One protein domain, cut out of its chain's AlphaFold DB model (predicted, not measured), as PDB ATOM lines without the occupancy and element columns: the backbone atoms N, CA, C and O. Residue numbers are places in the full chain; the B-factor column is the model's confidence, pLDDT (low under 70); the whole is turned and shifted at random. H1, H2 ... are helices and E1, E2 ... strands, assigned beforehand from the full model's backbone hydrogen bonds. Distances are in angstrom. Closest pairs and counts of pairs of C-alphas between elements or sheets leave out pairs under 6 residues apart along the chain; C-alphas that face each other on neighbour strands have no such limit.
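Overview. This is residues 9 to 48 of the 95 residues of an uncharacterized protein of Microscilla marina ATCC 23134 (UniProt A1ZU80). A free arm, helix H1, makes one end of a flat, stretched model and leads through a short link to a two-stranded hairpin, E1 and E2. At the other end a single small helix, H2, follows the hairpin and lies near its open end, beside Ala 29. The printed part has 40 residues, with two named helices and two named strands in the order H1, E1, E2, H2, and its class is mixed, helices and strands; the sheet, order E1 - E2, is antiparallel. The whole is loose, with a radius of gyration of the C-alphas of 12.1 A and spans of 37 by 25 by 9 A.

Arrangement. Residues 9 to 23, of which 9 to 20 belong to H1, stand free. E1, residues 29 to 34, and E2, residues 37 to 41, form a hairpin of antiparallel neighbours at 148 degrees between their directions. N 31 and O 39 are 2.9 A apart and N 29 and O 41 are 2.8 A apart, both within hydrogen-bond range. H2, residues 43 to 46, has its closest C-alpha to E1 at Pro 43, 5.2 A from that of Ala 29. H1 is apart from E2 and from H2. Every O i to N i+4 pair of H1 is within hydrogen-bond range; H2 is too short for such a pair, and its one O i to N i+3 pair is within range.

Along the chain. H1 begins at C-alpha 9, (30.067, -12.786, 22.589), and is 16.5 A long to C-alpha 20. E1 measures 15.3 A and E2 12.9 A from first to last C-alpha. H2 measures 4.9 A and ends at C-alpha 46, (30.886, -43.792, 24.819).

Size, cuts and confidence. The C-alphas farthest apart, those of Asn 10 and Asn 48, are 37.3 A from each other. The printed part has no cut and no long link. The mean pLDDT of the printed part is 80.8, and residues 19 to 20 and 22 to 26 are under 70.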
ATOM      1  N   GLU A   9      31.024 -11.895  23.251       83.25
ATOM      2  CA  GLU A   9      30.067 -12.786  22.589       83.25
ATOM      3  C   GLU A   9      30.543 -13.201  21.197       83.25
ATOM      4  O   GLU A   9      30.514 -14.388  20.875       83.25
ATOM      5  N   ASN A  10      31.110 -12.271  20.421       82.00
ATOM      6  CA  ASN A  10      31.711 -12.582  19.121       82.00
ATOM      7  C   ASN A  10      32.885 -13.560  19.266       82.00
ATOM      8  O   ASN A  10      33.017 -14.498  18.482       82.00
ATOM      9  N   LYS A  11      33.698 -13.411  20.322       80.38
ATOM     10  CA  LYS A  11      34.785 -14.358  20.635       80.38
ATOM     11  C   LYS A  11      34.263 -15.748  21.017       80.38
ATOM     12  O   LYS A  11      34.888 -16.740  20.647       80.38
ATOM     13  N   LEU A  12      33.152 -15.836  21.753       78.25
ATOM     14  CA  LEU A  12      32.522 -17.115  22.105       78.25
ATOM     15  C   LEU A  12      31.949 -17.808  20.865       78.25
ATOM     16  O   LEU A  12      32.315 -18.952  20.608       78.25
ATOM     17  N   ARG A  13      31.175 -17.089  20.044       78.69
ATOM     18  CA  ARG A  13      30.624 -17.613  18.783       78.69
ATOM     19  C   ARG A  13      31.715 -18.068  17.820       78.69
ATOM     20  O   ARG A  13      31.635 -19.159  17.270       78.69
ATOM     21  N   ALA A  14      32.778 -17.279  17.654       79.50
ATOM     22  CA  ALA A  14      33.911 -17.658  16.809       79.50
ATOM     23  C   ALA A  14      34.620 -18.920  17.327       79.50
ATOM     24  O   ALA A  14      35.069 -19.751  16.540       79.50
ATOM     25  N   ARG A  15      34.705 -19.087  18.651       75.44
ATOM     26  CA  ARG A  15      35.289 -20.278  19.276       75.44
ATOM     27  C   ARG A  15      34.417 -21.518  19.083       75.44
ATOM     28  O   ARG A  15      34.971 -22.592  18.869       75.44
ATOM     29  N   GLU A  16      33.099 -21.374  19.156       79.62
ATOM     30  CA  GLU A  16      32.133 -22.444  18.880       79.62
ATOM     31  C   GLU A  16      32.178 -22.852  17.403       79.62
ATOM     32  O   GLU A  16      32.419 -24.019  17.110       79.62
ATOM     33  N   LEU A  17      32.128 -21.889  16.478       77.50
ATOM     34  CA  LEU A  17      32.292 -22.122  15.037       77.50
ATOM     35  C   LEU A  17      33.627 -22.796  14.695       77.50
ATOM     36  O   LEU A  17      33.682 -23.727  13.897       77.50
ATOM     37  N   ALA A  18      34.730 -22.351  15.300       73.62
ATOM     38  CA  ALA A  18      36.039 -22.972  15.102       73.62
ATOM     39  C   ALA A  18      36.112 -24.399  15.670       73.62
ATOM     40  O   ALA A  18      36.962 -25.183  15.250       73.62
ATOM     41  N   PHE A  19      35.262 -24.729  16.641       67.56
ATOM     42  CA  PHE A  19      35.154 -26.064  17.209       67.56
ATOM     43  C   PHE A  19      34.274 -26.971  16.343       67.56
ATOM     44  O   PHE A  19      34.664 -28.106  16.095       67.56
ATOM     45  N   GLU A  20      33.152 -26.470  15.823       68.38
ATOM     46  CA  GLU A  20      32.298 -27.182  14.861       68.38
ATOM     47  C   GLU A  20      33.052 -27.519  13.572       68.38
ATOM     48  O   GLU A  20      33.016 -28.653  13.111       68.38
ATOM     49  N   ARG A  21      33.832 -26.570  13.041       72.44
ATOM     50  CA  ARG A  21      34.626 -26.744  11.811       72.44
ATOM     51  C   ARG A  21      35.793 -27.728  11.940       72.44
ATOM     52  O   ARG A  21      36.519 -27.938  10.971       72.44
ATOM     53  N   GLN A  22      36.051 -28.282  13.125       69.25
ATOM     54  CA  GLN A  22      37.138 -29.237  13.310       69.25
ATOM     55  C   GLN A  22      36.648 -30.669  13.021       69.25
ATOM     56  O   GLN A  22      35.978 -31.253  13.873       69.25
ATOM     57  N   PRO A  23      37.089 -31.308  11.916       66.31
ATOM     58  CA  PRO A  23      36.587 -32.624  11.477       66.31
ATOM     59  C   PRO A  23      36.832 -33.737  12.506       66.31
ATOM     60  O   PRO A  23      36.133 -34.738  12.586       66.31
ATOM     61  N   ARG A  24      37.799 -33.540  13.411       67.19
ATOM     62  CA  ARG A  24      38.060 -34.444  14.542       67.19
ATOM     63  C   ARG A  24      36.929 -34.514  15.577       67.19
ATOM     64  O   ARG A  24      37.091 -35.273  16.540       67.19
ATOM     65  N   PHE A  25      35.881 -33.700  15.466       65.69
ATOM     66  CA  PHE A  25      34.763 -33.646  16.410       65.69
ATOM     67  C   PHE A  25      33.407 -34.029  15.810       65.69
ATOM     68  O   PHE A  25      32.526 -34.350  16.604       65.69
ATOM     69  N   GLU A  26      33.265 -34.090  14.482       67.12
ATOM     70  CA  GLU A  26      31.998 -34.413  13.796       67.12
ATOM     71  C   GLU A  26      31.393 -35.748  14.250       67.12
ATOM     72  O   GLU A  26      30.185 -35.854  14.427       67.12
ATOM     73  N   GLU A  27      32.227 -36.743  14.558       76.31
ATOM     74  CA  GLU A  27      31.753 -38.071  14.966       76.31
ATOM     75  C   GLU A  27      31.966 -38.378  16.453       76.31
ATOM     76  O   GLU A  27      31.965 -39.542  16.849       76.31
ATOM     77  N   LYS A  28      32.213 -37.385  17.320       82.50
ATOM     78  CA  LYS A  28      32.522 -37.661  18.736       82.50
ATOM     79  C   LYS A  28      31.340 -37.428  19.665       82.50
ATOM     80  O   LYS A  28      30.765 -36.350  19.734       82.50
ATOM     81  N   ALA A  29      31.066 -38.425  20.499       84.25
ATOM     82  CA  ALA A  29      30.113 -38.325  21.591       84.25
ATOM     83  C   ALA A  29      30.684 -37.467  22.730       84.25
ATOM     84  O   ALA A  29      31.802 -37.697  23.213       84.25
ATOM     85  N   ARG A  30      29.896 -36.492  23.190       87.38
ATOM     86  CA  ARG A  30      30.234 -35.626  24.324       87.38
ATOM     87  C   ARG A  30      29.781 -36.291  25.621       87.38
ATOM     88  O   ARG A  30      28.590 -36.437  25.864       87.38
ATOM     89  N   VAL A  31      30.732 -36.694  26.459       86.44
ATOM     90  CA  VAL A  31      30.464 -37.406  27.717       86.44
ATOM     91  C   VAL A  31      30.886 -36.537  28.895       86.44
ATOM     92  O   VAL A  31      32.028 -36.067  28.955       86.44
ATOM     93  N   GLN A  32      29.974 -36.331  29.843       88.31
ATOM     94  CA  GLN A  32      30.291 -35.686  31.112       88.31
ATOM     95  C   GLN A  32      30.990 -36.698  32.021       88.31
ATOM     96  O   GLN A  32      30.459 -37.770  32.298       88.31
ATOM     97  N   VAL A  33      32.211 -36.379  32.448       86.00
ATOM     98  CA  VAL A  33      33.023 -37.263  33.304       86.00
ATOM     99  C   VAL A  33      32.975 -36.824  34.766       86.00
ATOM    100  O   VAL A  33      33.128 -37.648  35.659       86.00
ATOM    101  N   ASP A  34      32.789 -35.528  34.993       85.25
ATOM    102  CA  ASP A  34      32.643 -34.906  36.305       85.25
ATOM    103  C   ASP A  34      31.782 -33.643  36.139       85.25
ATOM    104  O   ASP A  34      31.623 -33.145  35.019       85.25
ATOM    105  N   SER A  35      31.281 -33.089  37.239       82.62
ATOM    106  CA  SER A  35      30.450 -31.876  37.298       82.62
ATOM    107  C   SER A  35      30.966 -30.730  36.413       82.62
ATOM    108  O   SER A  35      30.175 -30.023  35.793       82.62
ATOM    109  N   LYS A  36      32.292 -30.586  36.281       86.94
ATOM    110  CA  LYS A  36      32.950 -29.515  35.510       86.94
ATOM    111  C   LYS A  36      33.687 -29.982  34.251       86.94
ATOM    112  O   LYS A  36      34.302 -29.161  33.576       86.94
ATOM    113  N   THR A  37      33.691 -31.280  33.935       84.69
ATOM    114  CA  THR A  37      34.566 -31.822  32.881       84.69
ATOM    115  C   THR A  37      33.800 -32.611  31.831       84.69
ATOM    116  O   THR A  37      33.247 -33.675  32.111       84.69
ATOM    117  N   TRP A  38      33.890 -32.138  30.590       87.31
ATOM    118  CA  TRP A  38      33.390 -32.819  29.400       87.31
ATOM    119  C   TRP A  38      34.544 -33.393  28.587       87.31
ATOM    120  O   TRP A  38      35.603 -32.777  28.462       87.31
ATOM    121  N   VAL A  39      34.346 -34.589  28.040       87.75
ATOM    122  CA  VAL A  39      35.325 -35.257  27.186       87.75
ATOM    123  C   VAL A  39      34.632 -35.753  25.928       87.75
ATOM    124  O   VAL A  39      33.530 -36.291  25.983       87.75
ATOM    125  N   LEU A  40      35.294 -35.576  24.792       88.50
ATOM    126  CA  LEU A  40      34.837 -36.082  23.504       88.50
ATOM    127  C   LEU A  40      35.468 -37.444  23.247       88.50
ATOM    128  O   LEU A  40      36.696 -37.577  23.252       88.50
ATOM    129  N   LEU A  41      34.626 -38.446  23.034       87.00
ATOM    130  CA  LEU A  41      35.018 -39.834  22.806       87.00
ATOM    131  C   LEU A  41      34.422 -40.337  21.500       87.00
ATOM    132  O   LEU A  41      33.452 -39.775  21.005       87.00
ATOM    133  N   SER A  42      34.973 -41.417  20.947       87.62
ATOM    134  CA  SER A  42      34.276 -42.098  19.859       87.62
ATOM    135  C   SER A  42      32.937 -42.658  20.370       87.62
ATOM    136  O   SER A  42      32.866 -43.093  21.530       87.62
ATOM    137  N   PRO A  43      31.887 -42.721  19.534       86.56
ATOM    138  CA  PRO A  43      30.576 -43.227  19.939       86.56
ATOM    139  C   PRO A  43      30.681 -44.681  20.405       86.56
ATOM    140  O   PRO A  43      30.117 -45.059  21.426       86.56
ATOM    141  N   THR A  44      31.544 -45.459  19.746       87.50
ATOM    142  CA  THR A  44      31.868 -46.850  20.090       87.50
ATOM    143  C   THR A  44      32.433 -47.035  21.501       87.50
ATOM    144  O   THR A  44      32.253 -48.095  22.106       87.50
ATOM    145  N   ILE A  45      33.142 -46.036  22.038       87.25
ATOM    146  CA  ILE A  45      33.663 -46.052  23.410       87.25
ATOM    147  C   ILE A  45      32.618 -45.492  24.375       87.25
ATOM    148  O   ILE A  45      32.481 -46.032  25.468       87.25
ATOM    149  N   ALA A  46      31.893 -44.441  23.983       87.88
ATOM    150  CA  ALA A  46      30.886 -43.792  24.819       87.88
ATOM    151  C   ALA A  46      29.669 -44.691  25.097       87.88
ATOM    152  O   ALA A  46      29.222 -44.766  26.237       87.88
ATOM    153  N   GLN A  47      29.177 -45.409  24.086       89.12
ATOM    154  CA  GLN A  47      28.012 -46.294  24.198       89.12
ATOM    155  C   GLN A  47      28.335 -47.608  24.925       89.12
ATOM    156  O   GLN A  47      27.469 -48.217  25.546       89.12
ATOM    157  N   ASN A  48      29.593 -48.063  24.889       93.38
ATOM    158  CA  ASN A  48      29.989 -49.316  25.523       93.38
ATOM    159  C   ASN A  48      30.499 -49.087  26.954       93.38
ATOM    160  O   ASN A  48      31.623 -48.629  27.167       93.38
TER     161      ASN A  48